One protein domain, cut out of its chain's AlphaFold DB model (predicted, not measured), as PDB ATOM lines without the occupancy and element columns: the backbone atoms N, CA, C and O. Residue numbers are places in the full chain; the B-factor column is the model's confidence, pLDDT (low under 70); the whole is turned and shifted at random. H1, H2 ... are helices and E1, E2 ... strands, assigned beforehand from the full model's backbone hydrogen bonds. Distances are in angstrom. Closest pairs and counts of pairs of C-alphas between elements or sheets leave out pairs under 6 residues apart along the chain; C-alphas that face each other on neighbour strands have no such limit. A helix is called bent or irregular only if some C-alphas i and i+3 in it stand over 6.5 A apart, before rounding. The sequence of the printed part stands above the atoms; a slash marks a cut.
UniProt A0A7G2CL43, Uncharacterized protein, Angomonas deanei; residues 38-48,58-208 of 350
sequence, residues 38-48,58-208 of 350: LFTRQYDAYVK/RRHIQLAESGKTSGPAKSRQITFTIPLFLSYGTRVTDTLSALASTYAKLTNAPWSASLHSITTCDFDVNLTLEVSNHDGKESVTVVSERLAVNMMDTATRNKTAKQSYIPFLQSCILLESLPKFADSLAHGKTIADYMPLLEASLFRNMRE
ATOM      1  N   LEU A  38      82.743 107.940 124.161       53.28
ATOM      2  CA  LEU A  38      83.857 108.888 124.284       53.28
ATOM      3  C   LEU A  38      84.951 108.280 125.144       53.28
ATOM      4  O   LEU A  38      86.108 108.438 124.797       53.28
ATOM      5  N   PHE A  39      84.602 107.537 126.192       55.09
ATOM      6  CA  PHE A  39      85.532 106.712 126.958       55.09
ATOM      7  C   PHE A  39      86.122 105.609 126.082       55.09
ATOM      8  O   PHE A  39      87.338 105.489 125.978       55.09
ATOM      9  N   THR A  40      85.270 104.857 125.380       55.38
ATOM     10  CA  THR A  40      85.697 103.848 124.410       55.38
ATOM     11  C   THR A  40      86.466 104.487 123.261       55.38
ATOM     12  O   THR A  40      87.447 103.909 122.851       55.38
ATOM     13  N   ARG A  41      86.132 105.695 122.783       59.44
ATOM     14  CA  ARG A  41      86.896 106.415 121.742       59.44
ATOM     15  C   ARG A  41      88.211 106.980 122.259       59.44
ATOM     16  O   ARG A  41      89.164 106.996 121.498       59.44
ATOM     17  N   GLN A  42      88.274 107.470 123.495       59.94
ATOM     18  CA  GLN A  42      89.504 107.946 124.133       59.94
ATOM     19  C   GLN A  42      90.450 106.774 124.358       59.94
ATOM     20  O   GLN A  42      91.638 106.881 124.064       59.94
ATOM     21  N   TYR A  43      89.913 105.634 124.789       58.59
ATOM     22  CA  TYR A  43      90.680 104.408 124.869       58.59
ATOM     23  C   TYR A  43      91.012 103.843 123.493       58.59
ATOM     24  O   TYR A  43      92.153 103.510 123.265       58.59
ATOM     25  N   ASP A  44      90.096 103.793 122.533       61.12
ATOM     26  CA  ASP A  44      90.378 103.341 121.167       61.12
ATOM     27  C   ASP A  44      91.389 104.267 120.487       61.12
ATOM     28  O   ASP A  44      92.158 103.815 119.650       61.12
ATOM     29  N   ALA A  45      91.409 105.559 120.822       59.94
ATOM     30  CA  ALA A  45      92.446 106.490 120.397       59.94
ATOM     31  C   ALA A  45      93.780 106.153 121.069       59.94
ATOM     32  O   ALA A  45      94.781 106.054 120.369       59.94
ATOM     33  N   TYR A  46      93.796 105.895 122.379       57.69
ATOM     34  CA  TYR A  46      94.974 105.395 123.096       57.69
ATOM     35  C   TYR A  46      95.486 104.065 122.514       57.69
ATOM     36  O   TYR A  46      96.667 103.940 122.204       57.69
ATOM     37  N   VAL A  47      94.601 103.101 122.265       59.62
ATOM     38  CA  VAL A  47      94.885 101.823 121.611       59.62
ATOM     39  C   VAL A  47      95.391 102.075 120.207       59.62
ATOM     40  O   VAL A  47      96.417 101.534 119.857       59.62
ATOM     41  N   LYS A  48      94.767 102.912 119.376       61.00
ATOM     42  CA  LYS A  48      95.279 103.224 118.026       61.00
ATOM     43  C   LYS A  48      96.654 103.895 118.053       61.00
ATOM     44  O   LYS A  48      97.456 103.636 117.164       61.00
ATOM     45  N   ARG A  58      92.752  90.904 120.212       48.75
ATOM     46  CA  ARG A  58      91.593  91.790 120.427       48.75
ATOM     47  C   ARG A  58      91.098  91.795 121.888       48.75
ATOM     48  O   ARG A  58      90.035  91.256 122.192       48.75
ATOM     49  N   ARG A  59      91.862  92.373 122.811       53.84
ATOM     50  CA  ARG A  59      91.415  92.683 124.170       53.84
ATOM     51  C   ARG A  59      90.744  94.053 124.114       53.84
ATOM     52  O   ARG A  59      91.381  95.055 123.813       53.84
ATOM     53  N   HIS A  60      89.430  94.065 124.315       58.44
ATOM     54  CA  HIS A  60      88.596  95.264 124.253       58.44
ATOM     55  C   HIS A  60      88.128  95.656 125.651       58.44
ATOM     56  O   HIS A  60      87.989  94.796 126.523       58.44
ATOM     57  N   ILE A  61      87.829  96.944 125.837       60.66
ATOM     58  CA  ILE A  61      87.132  97.403 127.036       60.66
ATOM     59  C   ILE A  61      85.798  96.674 127.153       60.66
ATOM     60  O   ILE A  61      84.995  96.680 126.216       60.66
ATOM     61  N   GLN A  62      85.540  96.102 128.327       67.69
ATOM     62  CA  GLN A  62      84.211  95.619 128.684       67.69
ATOM     63  C   GLN A  62      83.472  96.706 129.461       67.69
ATOM     64  O   GLN A  62      84.028  97.302 130.384       67.69
ATOM     65  N   LEU A  63      82.227  96.966 129.062       66.12
ATOM     66  CA  LEU A  63      81.346  97.957 129.671       66.12
ATOM     67  C   LEU A  63      80.166  97.244 130.327       66.12
ATOM     68  O   LEU A  63      79.440  96.510 129.658       66.12
ATOM     69  N   ALA A  64      79.939  97.513 131.608       70.75
ATOM     70  CA  ALA A  64      78.727  97.105 132.305       70.75
ATOM     71  C   ALA A  64      78.040  98.335 132.905       70.75
ATOM     72  O   ALA A  64      78.662  99.126 133.613       70.75
ATOM     73  N   GLU A  65      76.753  98.500 132.620       68.38
ATOM     74  CA  GLU A  65      75.929  99.570 133.175       68.38
ATOM     75  C   GLU A  65      74.946  98.992 134.193       68.38
ATOM     76  O   GLU A  65      74.275  97.995 133.930       68.38
ATOM     77  N   SER A  66      74.848  99.635 135.354       63.78
ATOM     78  CA  SER A  66      73.850  99.321 136.370       63.78
ATOM     79  C   SER A  66      73.197 100.614 136.847       63.78
ATOM     80  O   SER A  66      73.881 101.561 137.237       63.78
ATOM     81  N   GLY A  67      71.867 100.676 136.806       58.53
ATOM     82  CA  GLY A  67      71.109 101.837 137.264       58.53
ATOM     83  C   GLY A  67      69.802 101.421 137.925       58.53
ATOM     84  O   GLY A  67      69.050 100.615 137.379       58.53
ATOM     85  N   LYS A  68      69.509 101.993 139.098       49.97
ATOM     86  CA  LYS A  68      68.150 102.023 139.650       49.97
ATOM     87  C   LYS A  68      67.487 103.302 139.149       49.97
ATOM     88  O   LYS A  68      67.839 104.393 139.576       49.97
ATOM     89  N   THR A  69      66.521 103.174 138.247       51.44
ATOM     90  CA  THR A  69      65.797 104.304 137.637       51.44
ATOM     91  C   THR A  69      64.674 104.878 138.511       51.44
ATOM     92  O   THR A  69      63.892 105.697 138.038       51.44
ATOM     93  N   SER A  70      64.573 104.494 139.787       46.00
ATOM     94  CA  SER A  70      63.492 104.932 140.678       46.00
ATOM     95  C   SER A  70      63.981 105.944 141.726       46.00
ATOM     96  O   SER A  70      64.424 105.555 142.807       46.00
ATOM     97  N   GLY A  71      63.886 107.239 141.412       51.75
ATOM     98  CA  GLY A  71      64.134 108.352 142.338       51.75
ATOM     99  C   GLY A  71      64.287 109.712 141.627       51.75
ATOM    100  O   GLY A  71      64.570 109.733 140.430       51.75
ATOM    101  N   PRO A  72      64.098 110.848 142.331       53.06
ATOM    102  CA  PRO A  72      64.196 112.198 141.753       53.06
ATOM    103  C   PRO A  72      65.630 112.620 141.378       53.06
ATOM    104  O   PRO A  72      65.795 113.521 140.562       53.06
ATOM    105  N   ALA A  73      66.659 111.945 141.904       55.47
ATOM    106  CA  ALA A  73      68.043 112.060 141.448       55.47
ATOM    107  C   ALA A  73      68.410 110.804 140.641       55.47
ATOM    108  O   ALA A  73      68.439 109.695 141.180       55.47
ATOM    109  N   LYS A  74      68.663 110.963 139.337       67.81
ATOM    110  CA  LYS A  74      69.117 109.866 138.472       67.81
ATOM    111  C   LYS A  74      70.625 109.689 138.672       67.81
ATOM    112  O   LYS A  74      71.405 110.482 138.152       67.81
ATOM    113  N   SER A  75      71.014 108.670 139.435       72.19
ATOM    114  CA  SER A  75      72.399 108.192 139.504       72.19
ATOM    115  C   SER A  75      72.538 106.888 138.711       72.19
ATOM    116  O   SER A  75      71.708 105.981 138.834       72.19
ATOM    117  N   ARG A  76      73.572 106.808 137.872       80.06
ATOM    118  CA  ARG A  76      73.922 105.640 137.051       80.06
ATOM    119  C   ARG A  76      75.342 105.210 137.384       80.06
ATOM    120  O   ARG A  76      76.241 106.045 137.434       80.06
ATOM    121  N   GLN A  77      75.562 103.906 137.518       82.62
ATOM    122  CA  GLN A  77      76.899 103.340 137.661       82.62
ATOM    123  C   GLN A  77      77.368 102.706 136.353       82.62
ATOM    124  O   GLN A  77      76.627 101.989 135.675       82.62
ATOM    125  N   ILE A  78      78.620 102.974 136.003       80.56
ATOM    126  CA  ILE A  78      79.284 102.460 134.810       80.56
ATOM    127  C   ILE A  78      80.571 101.781 135.247       80.56
ATOM    128  O   ILE A  78      81.391 102.393 135.921       80.56
ATOM    129  N   THR A  79      80.757 100.526 134.859       80.75
ATOM    130  CA  THR A  79      81.987  99.776 135.114       80.75
ATOM    131  C   THR A  79      82.722  99.511 133.812       80.75
ATOM    132  O   THR A  79      82.126  99.038 132.843       80.75
ATOM    133  N   PHE A  80      84.018  99.805 133.818       80.81
ATOM    134  CA  PHE A  80      84.959  99.543 132.743       80.81
ATOM    135  C   PHE A  80      85.975  98.503 133.204       80.81
ATOM    136  O   PHE A  80      86.561  98.664 134.271       80.81
ATOM    137  N   THR A  81      86.228  97.493 132.378       82.00
ATOM    138  CA  THR A  81      87.412  96.631 132.496       82.00
ATOM    139  C   THR A  81      88.353  96.977 131.355       82.00
ATOM    140  O   THR A  81      88.006  96.780 130.190       82.00
ATOM    141  N   ILE A  82      89.511  97.542 131.690       83.19
ATOM    142  CA  ILE A  82      90.462  98.128 130.749       83.19
ATOM    143  C   ILE A  82      91.769  97.325 130.797       83.19
ATOM    144  O   ILE A  82      92.443  97.364 131.827       83.19
ATOM    145  N   PRO A  83      92.150  96.616 129.721       84.44
ATOM    146  CA  PRO A  83      93.417  95.899 129.686       84.44
ATOM    147  C   PRO A  83      94.597  96.874 129.601       84.44
ATOM    148  O   PRO A  83      94.542  97.876 128.879       84.44
ATOM    149  N   LEU A  84      95.661  96.566 130.339       87.19
ATOM    150  CA  LEU A  84      96.920  97.308 130.372       87.19
ATOM    151  C   LEU A  84      98.009  96.595 129.562       87.19
ATOM    152  O   LEU A  84      97.915  95.401 129.275       87.19
ATOM    153  N   PHE A  85      99.077  97.328 129.243       86.44
ATOM    154  CA  PHE A  85     100.293  96.824 128.594       86.44
ATOM    155  C   PHE A  85     100.061  96.178 127.226       86.44
ATOM    156  O   PHE A  85     100.803  95.279 126.825       86.44
ATOM    157  N   LEU A  86      99.077  96.662 126.468       75.81
ATOM    158  CA  LEU A  86      98.741  96.109 125.151       75.81
ATOM    159  C   LEU A  86      99.932  96.082 124.177       75.81
ATOM    160  O   LEU A  86     100.027  95.170 123.362       75.81
ATOM    161  N   SER A  87     100.857  97.040 124.281       70.69
ATOM    162  CA  SER A  87     102.087  97.106 123.475       70.69
ATOM    163  C   SER A  87     103.344  96.592 124.192       70.69
ATOM    164  O   SER A  87     104.413  96.562 123.590       70.69
ATOM    165  N   TYR A  88     103.245  96.201 125.468       75.38
ATOM    166  CA  TYR A  88     104.392  95.851 126.323       75.38
ATOM    167  C   TYR A  88     104.275  94.475 126.994       75.38
ATOM    168  O   TYR A  88     105.120  94.127 127.821       75.38
ATOM    169  N   GLY A  89     103.261  93.677 126.643       80.00
ATOM    170  CA  GLY A  89     102.973  92.395 127.292       80.00
ATOM    171  C   GLY A  89     104.169  91.438 127.335       80.00
ATOM    172  O   GLY A  89     104.444  90.860 128.383       80.00
ATOM    173  N   THR A  90     104.942  91.339 126.248       84.88
ATOM    174  CA  THR A  90     106.161  90.509 126.189       84.88
ATOM    175  C   THR A  90     107.239  90.994 127.157       84.88
ATOM    176  O   THR A  90     107.769  90.217 127.946       84.88
ATOM    177  N   ARG A  91     107.510  92.303 127.181       88.50
ATOM    178  CA  ARG A  91     108.480  92.909 128.105       88.50
ATOM    179  C   ARG A  91     108.082  92.675 129.563       88.50
ATOM    180  O   ARG A  91     108.946  92.428 130.403       88.50
ATOM    181  N   VAL A  92     106.786  92.729 129.868       90.31
ATOM    182  CA  VAL A  92     106.242  92.425 131.199       90.31
ATOM    183  C   VAL A  92     106.469  90.957 131.562       90.31
ATOM    184  O   VAL A  92     107.008  90.677 132.634       90.31
ATOM    185  N   THR A  93     106.124  90.015 130.677       89.38
ATOM    186  CA  THR A  93     106.341  88.581 130.929       89.38
ATOM    187  C   THR A  93     107.818  88.234 131.081       89.38
ATOM    188  O   THR A  93     108.165  87.447 131.965       89.38
ATOM    189  N   ASP A  94     108.693  88.856 130.289       90.31
ATOM    190  CA  ASP A  94     110.143  88.662 130.359       90.31
ATOM    191  C   ASP A  94     110.702  89.207 131.675       90.31
ATOM    192  O   ASP A  94     111.470  88.526 132.352       90.31
ATOM    193  N   THR A  95     110.251  90.395 132.093       92.56
ATOM    194  CA  THR A  95     110.647  91.018 133.367       92.56
ATOM    195  C   THR A  95     110.254  90.142 134.558       92.56
ATOM    196  O   THR A  95     111.079  89.869 135.428       92.56
ATOM    197  N   LEU A  96     109.011  89.651 134.596       92.25
ATOM    198  CA  LEU A  96     108.535  88.789 135.683       92.25
ATOM    199  C   LEU A  96     109.215  87.413 135.674       92.25
ATOM    200  O   LEU A  96     109.544  86.883 136.736       92.25
ATOM    201  N   SER A  97     109.479  86.855 134.490       91.25
ATOM    202  CA  SER A  97     110.240  85.609 134.355       91.25
ATOM    203  C   SER A  97     111.675  85.785 134.841       91.25
ATOM    204  O   SER A  97     112.163  84.959 135.609       91.25
ATOM    205  N   ALA A  98     112.346  86.877 134.465       92.31
ATOM    206  CA  ALA A  98     113.690  87.206 134.938       92.31
ATOM    207  C   ALA A  98     113.721  87.414 136.460       92.31
ATOM    208  O   ALA A  98     114.656  86.961 137.122       92.31
ATOM    209  N   LEU A  99     112.680  88.029 137.031       92.69
ATOM    210  CA  LEU A  99     112.549  88.227 138.474       92.69
ATOM    211  C   LEU A  99     112.471  86.889 139.218       92.69
ATOM    212  O   LEU A  99     113.273  86.644 140.122       92.69
ATOM    213  N   ALA A 100     111.558  86.004 138.805       90.31
ATOM    214  CA  ALA A 100     111.462  84.653 139.359       90.31
ATOM    215  C   ALA A 100     112.778  83.881 139.175       90.31
ATOM    216  O   ALA A 100     113.234  83.199 140.094       90.31
ATOM    217  N   SER A 101     113.416  84.050 138.012       89.62
ATOM    218  CA  SER A 101     114.653  83.353 137.676       89.62
ATOM    219  C   SER A 101     115.814  83.713 138.580       89.62
ATOM    220  O   SER A 101     116.493  82.850 139.139       89.62
ATOM    221  N   THR A 102     116.012  85.012 138.754       92.56
ATOM    222  CA  THR A 102     117.101  85.551 139.561       92.56
ATOM    223  C   THR A 102     116.887  85.215 141.036       92.56
ATOM    224  O   THR A 102     117.830  84.828 141.722       92.56
ATOM    225  N   TYR A 103     115.642  85.270 141.525       91.44
ATOM    226  CA  TYR A 103     115.330  84.905 142.907       91.44
ATOM    227  C   TYR A 103     115.615  83.430 143.204       91.44
ATOM    228  O   TYR A 103     116.250  83.110 144.210       91.44
ATOM    229  N   ALA A 104     115.189  82.526 142.323       88.62
ATOM    230  CA  ALA A 104     115.432  81.099 142.498       88.62
ATOM    231  C   ALA A 104     116.933  80.762 142.467       88.62
ATOM    232  O   ALA A 104     117.395  79.977 143.294       88.62
ATOM    233  N   LYS A 105     117.705  81.416 141.580       90.38
ATOM    234  CA  LYS A 105     119.173  81.314 141.545       90.38
ATOM    235  C   LYS A 105     119.794  81.724 142.884       90.38
ATOM    236  O   LYS A 105     120.562  80.959 143.454       90.38
ATOM    237  N   LEU A 106     119.430  82.898 143.397       91.94
ATOM    238  CA  LEU A 106     119.993  83.457 144.631       91.94
ATOM    239  C   LEU A 106     119.603  82.689 145.901       91.94
ATOM    240  O   LEU A 106     120.344  82.694 146.879       91.94
ATOM    241  N   THR A 107     118.443  82.037 145.901       88.94
ATOM    242  CA  THR A 107     117.952  81.252 147.047       88.94
ATOM    243  C   THR A 107     118.316  79.772 146.967       88.94
ATOM    244  O   THR A 107     117.948  79.005 147.857       88.94
ATOM    245  N   ASN A 108     119.034  79.351 145.918       84.81
ATOM    246  CA  ASN A 108     119.306  77.945 145.607       84.81
ATOM    247  C   ASN A 108     118.033  77.080 145.570       84.81
ATOM    248  O   ASN A 108     118.069  75.876 145.842       84.81
ATOM    249  N   ALA A 109     116.890  77.685 145.241       81.06
ATOM    250  CA  ALA A 109     115.663  76.942 145.030       81.06
ATOM    251  C   ALA A 109     115.835  76.039 143.793       81.06
ATOM    252  O   ALA A 109     116.516  76.431 142.841       81.06
ATOM    253  N   PRO A 110     115.250  74.827 143.779       69.12
ATOM    254  CA  PRO A 110     115.438  73.876 142.689       69.12
ATOM    255  C   PRO A 110     115.056  74.497 141.338       69.12
ATOM    256  O   PRO A 110     113.883  74.713 141.033       69.12
ATOM    257  N   TRP A 111     116.079  74.787 140.533       60.97
ATOM    258  CA  TRP A 111     115.952  75.491 139.267       60.97
ATOM    259  C   TRP A 111     115.613  74.519 138.141       60.97
ATOM    260  O   TRP A 111     116.398  73.637 137.801       60.97
ATOM    261  N   SER A 112     114.459  74.714 137.510       65.75
ATOM    262  CA  SER A 112     114.165  74.097 136.218       65.75
ATOM    263  C   SER A 112     113.695  75.177 135.262       65.75
ATOM    264  O   SER A 112     112.624  75.752 135.453       65.75
ATOM    265  N   ALA A 113     114.490  75.443 134.225       61.69
ATOM    266  CA  ALA A 113     114.201  76.471 133.225       61.69
ATOM    267  C   ALA A 113     112.816  76.295 132.571       61.69
ATOM    268  O   ALA A 113     112.215  77.272 132.138       61.69
ATOM    269  N   SER A 114     112.275  75.070 132.544       62.72
ATOM    270  CA  SER A 114     110.933  74.801 132.022       62.72
ATOM    271  C   SER A 114     109.803  75.126 133.004       62.72
ATOM    272  O   SER A 114     108.690  75.389 132.563       62.72
ATOM    273  N   LEU A 115     110.050  75.127 134.318       62.66
ATOM    274  CA  LEU A 115     109.021  75.312 135.354       62.66
ATOM    275  C   LEU A 115     108.782  76.781 135.739       62.66
ATOM    276  O   LEU A 115     107.695  77.103 136.211       62.66
ATOM    277  N   HIS A 116     109.760  77.660 135.506       65.81
ATOM    278  CA  HIS A 116     109.810  79.004 136.103       65.81
ATOM    279  C   HIS A 116     109.577  80.156 135.109       65.81
ATOM    280  O   HIS A 116     109.782  81.318 135.452       65.81
ATOM    281  N   SER A 117     109.143  79.856 133.882       78.88
ATOM    282  CA  SER A 117     108.751  80.874 132.902       78.88
ATOM    283  C   SER A 117     107.300  81.306 133.106       78.88
ATOM    284  O   SER A 117     106.396  80.462 133.162       78.88
ATOM    285  N   ILE A 118     107.063  82.616 133.142       83.06
ATOM    286  CA  ILE A 118     105.715  83.177 133.087       83.06
ATOM    287  C   ILE A 118     105.217  83.051 131.653       83.06
ATOM    288  O   ILE A 118     105.787  83.613 130.724       83.06
ATOM    289  N   THR A 119     104.161  82.263 131.476       80.75
ATOM    290  CA  THR A 119     103.597  81.952 130.158       80.75
ATOM    291  C   THR A 119     102.590  82.999 129.702       80.75
ATOM    292  O   THR A 119     102.517  83.299 128.514       80.75
ATOM    293  N   THR A 120     101.831  83.572 130.638       82.56
ATOM    294  CA  THR A 120     100.889  84.667 130.387       82.56
ATOM    295  C   THR A 120     100.829  85.576 131.605       82.56
ATOM    296  O   THR A 120     100.802  85.086 132.738       82.56
ATOM    297  N   CYS A 121     100.759  86.885 131.382       85.94
ATOM    298  CA  CYS A 121     100.541  87.860 132.439       85.94
ATOM    299  C   CYS A 121      99.641  88.979 131.928       85.94
ATOM    300  O   CYS A 121     100.058  89.785 131.100       85.94
ATOM    301  N   ASP A 122      98.421  89.025 132.447       87.19
ATOM    302  CA  ASP A 122      97.414  89.998 132.066       87.19
ATOM    303  C   ASP A 122      97.119  90.934 133.237       87.19
ATOM    304  O   ASP A 122      96.881  90.493 134.365       87.19
ATOM    305  N   PHE A 123      97.116  92.231 132.948       89.69
ATOM    306  CA  PHE A 123      96.763  93.281 133.893       89.69
ATOM    307  C   PHE A 123      95.530  94.009 133.380       89.69
ATOM    308  O   PHE A 123      95.541  94.512 132.259       89.69
ATOM    309  N   ASP A 124      94.493  94.100 134.208       89.38
ATOM    310  CA  ASP A 124      93.255  94.793 133.864       89.38
ATOM    311  C   ASP A 124      92.879  95.783 134.975       89.38
ATOM    312  O   ASP A 124      92.879  95.447 136.162       89.38
ATOM    313  N   VAL A 125      92.516  97.008 134.607       90.50
ATOM    314  CA  VAL A 125      91.944  97.996 135.529       90.50
ATOM    315  C   VAL A 125      90.435  97.903 135.470       90.50
ATOM    316  O   VAL A 125      89.825  98.122 134.427       90.50
ATOM    317  N   ASN A 126      89.826  97.619 136.612       89.31
ATOM    318  CA  ASN A 126      88.390  97.672 136.810       89.31
ATOM    319  C   ASN A 126      88.035  99.010 137.456       89.31
ATOM    320  O   ASN A 126      88.348  99.243 138.625       89.31
ATOM    321  N   LEU A 127      87.399  99.884 136.684       87.38
ATOM    322  CA  LEU A 127      87.021 101.228 137.092       87.38
ATOM    323  C   LEU A 127      85.499 101.351 137.115       87.38
ATOM    324  O   LEU A 127      84.850 101.249 136.077       87.38
ATOM    325  N   THR A 128      84.933 101.607 138.290       87.19
ATOM    326  CA  THR A 128      83.510 101.905 138.465       87.19
ATOM    327  C   THR A 128      83.330 103.393 138.710       87.19
ATOM    328  O   THR A 128      83.854 103.938 139.683       87.19
ATOM    329  N   LEU A 129      82.560 104.034 137.842       85.50
ATOM    330  CA  LEU A 129      82.193 105.438 137.913       85.50
ATOM    331  C   LEU A 129      80.717 105.568 138.261       85.50
ATOM    332  O   LEU A 129      79.885 104.805 137.770       85.50
ATOM    333  N   GLU A 130      80.395 106.559 139.076       86.62
ATOM    334  CA  GLU A 130      79.035 107.020 139.294       86.62
ATOM    335  C   GLU A 130      78.855 108.341 138.557       86.62
ATOM    336  O   GLU A 130      79.662 109.262 138.666       86.62
ATOM    337  N   VAL A 131      77.791 108.402 137.765       82.81
ATOM    338  CA  VAL A 131      77.369 109.603 137.062       82.81
ATOM    339  C   VAL A 131      76.071 110.050 137.700       82.81
ATOM    340  O   VAL A 131      75.062 109.344 137.633       82.81
ATOM    341  N   SER A 132      76.104 111.217 138.331       82.75
ATOM    342  CA  SER A 132      74.930 111.830 138.942       82.75
ATOM    343  C   SER A 132      74.589 113.127 138.224       82.75
ATOM    344  O   SER A 132      75.474 113.872 137.801       82.75
ATOM    345  N   ASN A 133      73.295 113.393 138.074       79.69
ATOM    346  CA  ASN A 133      72.798 114.648 137.528       79.69
ATOM    347  C   ASN A 133      72.040 115.397 138.626       79.69
ATOM    348  O   ASN A 133      70.976 114.950 139.061       79.69
ATOM    349  N   HIS A 134      72.610 116.512 139.080       72.19
ATOM    350  CA  HIS A 134      71.990 117.423 140.035       72.19
ATOM    351  C   HIS A 134      71.815 118.788 139.366       72.19
ATOM    352  O   HIS A 134      72.777 119.368 138.870       72.19
ATOM    353  N   ASP A 135      70.577 119.286 139.328       68.38
ATOM    354  CA  ASP A 135      70.218 120.601 138.773       68.38
ATOM    355  C   ASP A 135      70.694 120.838 137.325       68.38
ATOM    356  O   ASP A 135      71.072 121.943 136.939       68.38
ATOM    357  N   GLY A 136      70.700 119.784 136.499       68.38
ATOM    358  CA  GLY A 136      71.153 119.846 135.105       68.38
ATOM    359  C   GLY A 136      72.677 119.852 134.938       68.38
ATOM    360  O   GLY A 136      73.160 119.919 133.806       68.38
ATOM    361  N   LYS A 137      73.435 119.760 136.038       70.94
ATOM    362  CA  LYS A 137      74.886 119.587 136.038       70.94
ATOM    363  C   LYS A 137      75.218 118.121 136.302       70.94
ATOM    364  O   LYS A 137      74.990 117.595 137.392       70.94
ATOM    365  N   GLU A 138      75.777 117.465 135.293       70.06
ATOM    366  CA  GLU A 138      76.334 116.125 135.453       70.06
ATOM    367  C   GLU A 138      77.664 116.190 136.206       70.06
ATOM    368  O   GLU A 138      78.505 117.060 135.960       70.06
ATOM    369  N   SER A 139      77.854 115.259 137.132       79.50
ATOM    370  CA  SER A 139      79.113 115.042 137.829       79.50
ATOM    371  C   SER A 139      79.498 113.571 137.751       79.50
ATOM    372  O   SER A 139      78.637 112.688 137.797       79.50
ATOM    373  N   VAL A 140      80.797 113.322 137.596       81.19
ATOM    374  CA  VAL A 140      81.375 111.979 137.541       81.19
ATOM    375  C   VAL A 140      82.244 111.791 138.771       81.19
ATOM    376  O   VAL A 140      83.148 112.589 139.024       81.19
ATOM    377  N   THR A 141      81.988 110.730 139.520       85.75
ATOM    378  CA  THR A 141      82.769 110.337 140.692       85.75
ATOM    379  C   THR A 141      83.298 108.921 140.505       85.75
ATOM    380  O   THR A 141      82.660 108.064 139.893       85.75
ATOM    381  N   VAL A 142      84.502 108.658 141.010       86.75
ATOM    382  CA  VAL A 142      85.069 107.305 141.011       86.75
ATOM    383  C   VAL A 142      84.538 106.569 142.236       86.75
ATOM    384  O   VAL A 142      84.843 106.947 143.364       86.75
ATOM    385  N   VAL A 143      83.749 105.518 142.017       89.62
ATOM    386  CA  VAL A 143      83.188 104.673 143.084       89.62
ATOM    387  C   VAL A 143      84.194 103.616 143.509       89.62
ATOM    388  O   VAL A 143      84.367 103.347 144.696       89.62
ATOM    389  N   SER A 144      84.843 102.977 142.535       89.75
ATOM    390  CA  SER A 144      85.850 101.961 142.811       89.75
ATOM    391  C   SER A 144      86.879 101.873 141.695       89.75
ATOM    392  O   SER A 144      86.556 102.048 140.524       89.75
ATOM    393  N   GLU A 145      88.119 101.587 142.068       89.31
ATOM    394  CA  GLU A 145      89.226 101.344 141.149       89.31
ATOM    395  C   GLU A 145      90.012 100.143 141.676       89.31
ATOM    396  O   GLU A 145      90.478 100.146 142.821       89.31
ATOM    397  N   ARG A 146      90.113  99.082 140.872       89.31
ATOM    398  CA  ARG A 146      90.779  97.830 141.249       89.31
ATOM    399  C   ARG A 146      91.646  97.324 140.112       89.31
ATOM    400  O   ARG A 146      91.170  97.205 138.990       89.31
ATOM    401  N   LEU A 147      92.879  96.945 140.420       89.38
ATOM    402  CA  LEU A 147      93.738  96.236 139.479       89.38
ATOM    403  C   LEU A 147      93.521  94.727 139.637       89.38
ATOM    404  O   LEU A 147      93.662  94.192 140.735       89.38
ATOM    405  N   ALA A 148      93.169  94.054 138.549       87.69
ATOM    406  CA  ALA A 148      93.168  92.604 138.451       87.69
ATOM    407  C   ALA A 148      94.461  92.152 137.768       87.69
ATOM    408  O   ALA A 148      94.862  92.715 136.750       87.69
ATOM    409  N   VAL A 149      95.109  91.140 138.344       88.69
ATOM    410  CA  VAL A 149      96.360  90.580 137.833       88.69
ATOM    411  C   VAL A 149      96.180  89.082 137.659       88.69
ATOM    412  O   VAL A 149      96.000  88.358 138.639       88.69
ATOM    413  N   ASN A 150      96.231  88.622 136.415       86.88
ATOM    414  CA  ASN A 150      96.086  87.218 136.060       86.88
ATOM    415  C   ASN A 150      97.417  86.714 135.506       86.88
ATOM    416  O   ASN A 150      97.797  87.032 134.381       86.88
ATOM    417  N   MET A 151      98.135  85.929 136.305       87.88
ATOM    418  CA  MET A 151      99.401  85.313 135.906       87.88
ATOM    419  C   MET A 151      99.220  83.812 135.726       87.88
ATOM    420  O   MET A 151      98.502  83.175 136.496       87.88
ATOM    421  N   MET A 152      99.909  83.235 134.745       85.56
ATOM    422  CA  MET A 152     100.089  81.788 134.639       85.56
ATOM    423  C   MET A 152     101.554  81.474 134.365       85.56
ATOM    424  O   MET A 152     102.147  81.983 133.410       85.56
ATOM    425  N   ASP A 153     102.126  80.589 135.171       83.12
ATOM    426  CA  ASP A 153     103.431  79.980 134.936       83.12
ATOM    427  C   ASP A 153     103.276  78.546 134.408       83.12
ATOM    428  O   ASP A 153     102.183  77.962 134.380       83.12
ATOM    429  N   THR A 154     104.387  77.955 133.969       78.19
ATOM    430  CA  THR A 154     104.385  76.585 133.448       78.19
ATOM    431  C   THR A 154     103.932  75.563 134.497       78.19
ATOM    432  O   THR A 154     103.259  74.589 134.154       78.19
ATOM    433  N   ALA A 155     104.241  75.787 135.778       70.56
ATOM    434  CA  ALA A 155     103.813  74.920 136.876       70.56
ATOM    435  C   ALA A 155     102.280  74.904 137.044       70.56
ATOM    436  O   ALA A 155     101.673  73.841 137.184       70.56
ATOM    437  N   THR A 156     101.634  76.066 136.959       69.00
ATOM    438  CA  THR A 156     100.174  76.215 137.013       69.00
ATOM    439  C   THR A 156      99.518  75.594 135.784       69.00
ATOM    440  O   THR A 156      98.540  74.853 135.912       69.00
ATOM    441  N   ARG A 157     100.105  75.796 134.597       70.94
ATOM    442  CA  ARG A 157      99.645  75.168 133.350       70.94
ATOM    443  C   ARG A 157      99.691  73.637 133.417       70.94
ATOM    444  O   ARG A 157      98.754  72.976 132.973       70.94
ATOM    445  N   ASN A 158     100.740  73.079 134.019       73.25
ATOM    446  CA  ASN A 158     100.926  71.633 134.172       73.25
ATOM    447  C   ASN A 158     100.224  71.046 135.412       73.25
ATOM    448  O   ASN A 158     100.395  69.866 135.711       73.25
ATOM    449  N   LYS A 159      99.420  71.846 136.132       72.44
ATOM    450  CA  LYS A 159      98.725  71.473 137.380       72.44
ATOM    451  C   LYS A 159      99.662  71.021 138.514       72.44
ATOM    452  O   LYS A 159      99.231  70.352 139.451       72.44
ATOM    453  N   THR A 160     100.925  71.435 138.487       66.38
ATOM    454  CA  THR A 160     101.925  71.208 139.541       66.38
ATOM    455  C   THR A 160     102.075  72.457 140.415       66.38
ATOM    456  O   THR A 160     103.173  72.972 140.615       66.38
ATOM    457  N   ALA A 161     100.955  72.957 140.953       61.31
ATOM    458  CA  ALA A 161     100.849  74.267 141.614       61.31
ATOM    459  C   ALA A 161     101.788  74.476 142.820       61.31
ATOM    460  O   ALA A 161     102.112  75.610 143.155       61.31
ATOM    461  N   LYS A 162     102.279  73.398 143.452       66.12
ATOM    462  CA  LYS A 162     103.212  73.468 144.596       66.12
ATOM    463  C   LYS A 162     104.577  74.091 144.260       66.12
ATOM    464  O   LYS A 162     105.337  74.370 145.175       66.12
ATOM    465  N   GLN A 163     104.892  74.274 142.977       70.88
ATOM    466  CA  GLN A 163     106.148  74.865 142.496       70.88
ATOM    467  C   GLN A 163     105.946  76.242 141.839       70.88
ATOM    468  O   GLN A 163     106.850  76.737 141.175       70.88
ATOM    469  N   SER A 164     104.762  76.848 141.980       80.12
ATOM    470  CA  SER A 164     104.462  78.134 141.347       80.12
ATOM    471  C   SER A 164     105.136  79.305 142.063       80.12
ATOM    472  O   SER A 164     105.083  79.409 143.289       80.12
ATOM    473  N   TYR A 165     105.703  80.226 141.282       83.88
ATOM    474  CA  TYR A 165     106.294  81.477 141.779       83.88
ATOM    475  C   TYR A 165     105.317  82.653 141.725       83.88
ATOM    476  O   TYR A 165     105.666  83.759 142.126       83.88
ATOM    477  N   ILE A 166     104.077  82.432 141.281       87.00
ATOM    478  CA  ILE A 166     103.051  83.479 141.217       87.00
ATOM    479  C   ILE A 166     102.834  84.157 142.582       87.00
ATOM    480  O   ILE A 166     102.841  85.386 142.601       87.00
ATOM    481  N   PRO A 167     102.719  83.438 143.722       85.50
ATOM    482  CA  PRO A 167     102.557  84.095 145.022       85.50
ATOM    483  C   PRO A 167     103.726  85.028 145.370       85.50
ATOM    484  O   PRO A 167     103.515  86.126 145.877       85.50
ATOM    485  N   PHE A 168     104.954  84.617 145.038       86.19
ATOM    486  CA  PHE A 168     106.157  85.432 145.212       86.19
ATOM    487  C   PHE A 168     106.156  86.669 144.300       86.19
ATOM    488  O   PHE A 168     106.469  87.778 144.731       86.19
ATOM    489  N   LEU A 169     105.779  86.512 143.031       89.06
ATOM    490  CA  LEU A 169     105.691  87.641 142.106       89.06
ATOM    491  C   LEU A 169     104.623  88.639 142.565       89.06
ATOM    492  O   LEU A 169     104.874  89.841 142.580       89.06
ATOM    493  N   GLN A 170     103.470  88.152 143.024       86.69
ATOM    494  CA  GLN A 170     102.408  88.986 143.585       86.69
ATOM    495  C   GLN A 170     102.863  89.742 144.841       86.69
ATOM    496  O   GLN A 170     102.510  90.910 144.988       86.69
ATOM    497  N   SER A 171     103.689  89.142 145.708       84.06
ATOM    498  CA  SER A 171     104.226  89.834 146.892       84.06
ATOM    499  C   SER A 171     105.288  90.891 146.563       84.06
ATOM    500  O   SER A 171     105.561  91.776 147.381       84.06
ATOM    501  N   CYS A 172     105.902  90.817 145.379       84.31
ATOM    502  CA  CYS A 172     106.886  91.794 144.910       84.31
ATOM    503  C   CYS A 172     106.246  93.040 144.281       84.31
ATOM    504  O   CYS A 172     106.836  94.120 144.347       84.31
ATOM    505  N   ILE A 173     105.053  92.915 143.692       81.88
ATOM    506  CA  ILE A 173     104.384  94.015 142.989       81.88
ATOM    507  C   ILE A 173     103.600  94.867 143.988       81.88
ATOM    508  O   ILE A 173     102.522  94.498 144.452       81.88
ATOM    509  N   LEU A 174     104.128  96.050 144.295       77.94
ATOM    510  CA  LEU A 174     103.451  97.006 145.166       77.94
ATOM    511  C   LEU A 174     102.297  97.689 144.414       77.94
ATOM    512  O   LEU A 174     102.522  98.468 143.491       77.94
ATOM    513  N   LEU A 175     101.053  97.412 144.809       78.75
ATOM    514  CA  LEU A 175      99.859  97.997 144.175       78.75
ATOM    515  C   LEU A 175      99.328  99.243 144.894       78.75
ATOM    516  O   LEU A 175      98.579 100.031 144.317       78.75
ATOM    517  N   GLU A 176      99.704  99.425 146.158       73.50
ATOM    518  CA  GLU A 176      99.191 100.506 147.005       73.50
ATOM    519  C   GLU A 176      99.740 101.885 146.613       73.50
ATOM    520  O   GLU A 176      99.082 102.893 146.856       73.50
ATOM    521  N   SER A 177     100.912 101.933 145.970       75.06
ATOM    522  CA  SER A 177     101.585 103.166 145.536       75.06
ATOM    523  C   SER A 177     101.221 103.617 144.118       75.06
ATOM    524  O   SER A 177     101.795 104.583 143.617       75.06
ATOM    525  N   LEU A 178     100.300 102.918 143.449       87.69
ATOM    526  CA  LEU A 178      99.916 103.242 142.078       87.69
ATOM    527  C   LEU A 178      99.052 104.509 142.020       87.69
ATOM    528  O   LEU A 178      98.211 104.716 142.902       87.69
ATOM    529  N   PRO A 179      99.209 105.332 140.963       90.25
ATOM    530  CA  PRO A 179      98.380 106.513 140.774       90.25
ATOM    531  C   PRO A 179      96.903 106.118 140.687       90.25
ATOM    532  O   PRO A 179      96.549 105.124 140.047       90.25
ATOM    533  N   LYS A 180      96.036 106.922 141.309       90.44
ATOM    534  CA  LYS A 180      94.584 106.731 141.280       90.44
ATOM    535  C   LYS A 180      93.933 107.626 140.237       90.44
ATOM    536  O   LYS A 180      94.301 108.793 140.056       90.44
ATOM    537  N   PHE A 181      92.931 107.086 139.558       86.19
ATOM    538  CA  PHE A 181      92.154 107.829 138.581       86.19
ATOM    539  C   PHE A 181      91.346 108.943 139.244       86.19
ATOM    540  O   PHE A 181      91.232 110.024 138.676       86.19
ATOM    541  N   ALA A 182      90.846 108.715 140.463       85.88
ATOM    542  CA  ALA A 182      90.116 109.723 141.234       85.88
ATOM    543  C   ALA A 182      90.924 111.022 141.401       85.88
ATOM    544  O   ALA A 182      90.412 112.110 141.134       85.88
ATOM    545  N   ASP A 183      92.208 110.901 141.750       86.94
ATOM    546  CA  ASP A 183      93.109 112.046 141.900       86.94
ATOM    547  C   ASP A 183      93.363 112.725 140.554       86.94
ATOM    548  O   ASP A 183      93.349 113.949 140.450       86.94
ATOM    549  N   SER A 184      93.555 111.941 139.492       81.62
ATOM    550  CA  SER A 184      93.753 112.471 138.138       81.62
ATOM    551  C   SER A 184      92.533 113.274 137.667       81.62
ATOM    552  O   SER A 184      92.684 114.392 137.169       81.62
ATOM    553  N   LEU A 185      91.329 112.748 137.902       79.56
ATOM    554  CA  LEU A 185      90.063 113.384 137.552       79.56
ATOM    555  C   LEU A 185      89.858 114.707 138.304       79.56
ATOM    556  O   LEU A 185      89.432 115.690 137.701       79.56
ATOM    557  N   ALA A 186      90.227 114.768 139.589       79.38
ATOM    558  CA  ALA A 186      90.168 115.998 140.385       79.38
ATOM    559  C   ALA A 186      91.047 117.130 139.813       79.38
ATOM    560  O   ALA A 186      90.731 118.305 139.984       79.38
ATOM    561  N   HIS A 187      92.112 116.781 139.085       80.81
ATOM    562  CA  HIS A 187      92.995 117.725 138.393       80.81
ATOM    563  C   HIS A 187      92.614 117.942 136.917       80.81
ATOM    564  O   HIS A 187      93.414 118.475 136.149       80.81
ATOM    565  N   GLY A 188      91.419 117.513 136.495       75.81
ATOM    566  CA  GLY A 188      90.927 117.677 135.125       75.81
ATOM    567  C   GLY A 188      91.609 116.781 134.086       75.81
ATOM    568  O   GLY A 188      91.469 117.038 132.891       75.81
ATOM    569  N   LYS A 189      92.348 115.747 134.513       77.50
ATOM    570  CA  LYS A 189      92.987 114.781 133.609       77.50
ATOM    571  C   LYS A 189      91.995 113.721 133.140       77.50
ATOM    572  O   LYS A 189      91.055 113.360 133.850       77.50
ATOM    573  N   THR A 190      92.237 113.191 131.948       78.94
ATOM    574  CA  THR A 190      91.410 112.157 131.317       78.94
ATOM    575  C   THR A 190      92.028 110.765 131.464       78.94
ATOM    576  O   THR A 190      93.144 110.604 131.962       78.94
ATOM    577  N   ILE A 191      91.327 109.729 130.991       75.44
ATOM    578  CA  ILE A 191      91.884 108.369 130.904       75.44
ATOM    579  C   ILE A 191      93.127 108.310 130.018       75.44
ATOM    580  O   ILE A 191      94.058 107.580 130.347       75.44
ATOM    581  N   ALA A 192      93.166 109.090 128.935       76.56
ATOM    582  CA  ALA A 192      94.315 109.117 128.034       76.56
ATOM    583  C   ALA A 192      95.584 109.650 128.724       76.56
ATOM    584  O   ALA A 192      96.683 109.238 128.373       76.56
ATOM    585  N   ASP A 193      95.428 110.507 129.738       80.06
ATOM    586  CA  ASP A 193      96.536 111.012 130.557       80.06
ATOM    587  C   ASP A 193      96.888 110.046 131.697       80.06
ATOM    588  O   ASP A 193      98.046 109.916 132.091       80.06
ATOM    589  N   TYR A 194      95.878 109.374 132.249       84.31
ATOM    590  CA  TYR A 194      96.021 108.487 133.396       84.31
ATOM    591  C   TYR A 194      96.627 107.122 133.037       84.31
ATOM    592  O   TYR A 194      97.511 106.651 133.752       84.31
ATOM    593  N   MET A 195      96.196 106.493 131.936       84.62
ATOM    594  CA  MET A 195      96.644 105.143 131.552       84.62
ATOM    595  C   MET A 195      98.167 105.044 131.373       84.62
ATOM    596  O   MET A 195      98.754 104.165 132.002       84.62
ATOM    597  N   PRO A 196      98.847 105.952 130.638       86.00
ATOM    598  CA  PRO A 196     100.305 105.903 130.522       86.00
ATOM    599  C   PRO A 196     101.015 106.037 131.874       86.00
ATOM    600  O   PRO A 196     102.005 105.355 132.124       86.00
ATOM    601  N   LEU A 197     100.507 106.897 132.767       90.00
ATOM    602  CA  LEU A 197     101.078 107.091 134.105       90.00
ATOM    603  C   LEU A 197     100.928 105.836 134.967       90.00
ATOM    604  O   LEU A 197     101.861 105.465 135.684       90.00
ATOM    605  N   LEU A 198      99.767 105.184 134.895       91.69
ATOM    606  CA  LEU A 198      99.505 103.937 135.597       91.69
ATOM    607  C   LEU A 198     100.394 102.808 135.075       91.69
ATOM    608  O   LEU A 198     101.051 102.152 135.880       91.69
ATOM    609  N   GLU A 199     100.448 102.603 133.757       91.25
ATOM    610  CA  GLU A 199     101.281 101.567 133.139       91.25
ATOM    611  C   GLU A 199     102.763 101.781 133.451       91.25
ATOM    612  O   GLU A 199     103.435 100.843 133.877       91.25
ATOM    613  N   ALA A 200     103.268 103.012 133.332       90.06
ATOM    614  CA  ALA A 200     104.654 103.328 133.668       90.06
ATOM    615  C   ALA A 200     104.961 103.056 135.150       90.06
ATOM    616  O   ALA A 200     105.977 102.435 135.465       90.06
ATOM    617  N   SER A 201     104.069 103.466 136.061       90.75
ATOM    618  CA  SER A 201     104.234 103.230 137.504       90.75
ATOM    619  C   SER A 201     104.188 101.739 137.845       90.75
ATOM    620  O   SER A 201     105.011 101.245 138.612       90.75
ATOM    621  N   LEU A 202     103.259 100.996 137.242       91.38
ATOM    622  CA  LEU A 202     103.113  99.560 137.448       91.38
ATOM    623  C   LEU A 202     104.304  98.783 136.875       91.38
ATOM    624  O   LEU A 202     104.832  97.895 137.544       91.38
ATOM    625  N   PHE A 203     104.776  99.149 135.681       91.56
ATOM    626  CA  PHE A 203     105.975  98.559 135.090       91.56
ATOM    627  C   PHE A 203     107.204  98.807 135.960       91.56
ATOM    628  O   PHE A 203     107.955  97.879 136.260       91.56
ATOM    629  N   ARG A 204     107.364 100.037 136.451       90.56
ATOM    630  CA  ARG A 204     108.436 100.393 137.381       90.56
ATOM    631  C   ARG A 204     108.378  99.564 138.669       90.56
ATOM    632  O   ARG A 204     109.412  99.049 139.088       90.56
ATOM    633  N   ASN A 205     107.189  99.352 139.237       89.31
ATOM    634  CA  ASN A 205     107.001  98.520 140.432       89.31
ATOM    635  C   ASN A 205     107.343  97.035 140.197       89.31
ATOM    636  O   ASN A 205     107.744  96.357 141.140       89.31
ATOM    637  N   MET A 206     107.223  96.527 138.963       90.81
ATOM    638  CA  MET A 206     107.694  95.182 138.587       90.81
ATOM    639  C   MET A 206     109.209  95.138 138.363       90.81
ATOM    640  O   MET A 206     109.867  94.165 138.732       90.81
ATOM    641  N   ARG A 207     109.774  96.190 137.765       91.56
ATOM    642  CA  ARG A 207     111.203  96.268 137.449       91.56
ATOM    643  C   ARG A 207     112.069  96.464 138.686       91.56
ATOM    644  O   ARG A 207     113.164  95.920 138.760       91.56
ATOM    645  N   GLU A 208     111.599  97.224 139.663       92.12
ATOM    646  CA  GLU A 208     112.381  97.552 140.850       92.12
ATOM    647  C   GLU A 208     112.880  96.338 141.663       92.12
ATOM    648  O   GLU A 208     114.070  96.307 141.982       92.12
TER     649      GLU A 208
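AT A GLANCE: This is residues 38 to 48 and 58 to 208 of the 350 residues of an uncharacterized protein of Angomonas deanei (UniProt A0A7G2CL43). Picture a long, twisted ribbon of antiparallel strands: the hairpin of E3 and E4 runs most of the length, and the shorter hairpin of E1 and E2 lies beside its half nearer the turn between E3 and E4. Helix H6 runs from H1 and H5, partway along the ribbon, to H2, which together with H4 and the short H3 gathers at the end away from that turn. The printed part has 162 residues with six named helices and four named strands, in the order H1 E1 E2 H2 E3 E4 H3 H4 H5 H6; the sheet's order is E1 E2 E3 E4, and the class is mixed, helices and strands. The whole is loose, with a radius of gyration of the C-alphas of 19.3 A, and its outline is a rod spanning 65 by 29 by 28 A.

IN THESE COORDINATES: Find C-alpha 38 at (83.857, 108.888, 124.284); from there H1 runs through residues 38 to 48, 14.2 A. After the cut, look for E1 at residues 62 to 67, 16.9 A, and E2 at residues 75 to 83, 26.3 A. H2 then takes residues 89 to 106, 25.9 A. At C-alpha 118, (105.715, 83.177, 133.087), E3 begins; it runs 48.6 A to residue 134, and E4, residues 137 to 153, returns over 48.8 A. Next come three short helices: H3, residues 154 to 157; H4, residues 166 to 172; and H5, residues 181 to 186. H6, residues 191 to 208, runs 25.2 A to C-alpha 208 at (112.381, 97.552, 140.850); it is neither bent nor irregular, but only just: C-alphas 193 and 196 are 6.3 A apart.

HOW THE PARTS SIT: Start with the sheet, whose edge strands are E1 and E4. Between E1 and E2, a hairpin, N 64 and O 79 are 2.9 A apart, within hydrogen-bond range. Between E2 and E3, antiparallel at 161 degrees, look at N 78 and O 129, 2.8 A. In the hairpin of E3 and E4, at 167 degrees, N 126 and O 146 are 2.8 A apart. H5 is on the sheet at a height of 9.3 A, along the strands at 9 degrees to E3 on the local plane; its closest C-alphas to E4 are those of Ala 182 and Val 142, 5.6 A. H4, on the opposite face from H5, is closest to E4 at the C-alphas of Ile 166 and Met 151, 6.7 A. H2 is on the sheet at a height of 10.1 A, slantwise to the strands at 52 degrees to E3 on the local plane; the C-alphas of Ser 97 and Ile 118 are closest, 5.3 A. H1, H3 and H6 only graze the sheet. Now take H6, the hub. With residues 191 to 192 alone it touches H1, at a steep tilt of 51 degrees, the same way; the C-alphas of Ala 192 and Tyr 46 are closest, 6.2 A. It only just touches H5, with 3 pairs of C-alphas within 8 A, the closest those of Tyr 194 and Phe 181, 6.5 A. With residues 203 to 207 alone it touches H2, at a shallow tilt of 20 degrees, the same way; the C-alphas of Arg 207 and Thr 95 are closest, 6.7 A. H2 also touches H4, about perpendicular at 89 degrees, closest at the C-alphas of Ala 100 and Leu 169, 7.1 A. H1 and H2 are apart. In H1, H2, H4 and H5 every O i to N i+4 pair is within hydrogen-bond range, in H6 12 of 14 are, and H3 is too short for such a pair.

THE WHOLE: The two C-alphas farthest apart are those of Asn 108 and Asp 135, 65.4 A. Residues 49 to 57 are not printed, and C-alphas 48 and 58 stand 12.3 A apart across that cut. Of the links printed whole, H2 to E3 is long, with 11 residues. The mean pLDDT of the printed part is 78.3; look for values under 70 at 40 residues, among them 38 to 48, 58 to 63, 65 to 74 and 110 to 116.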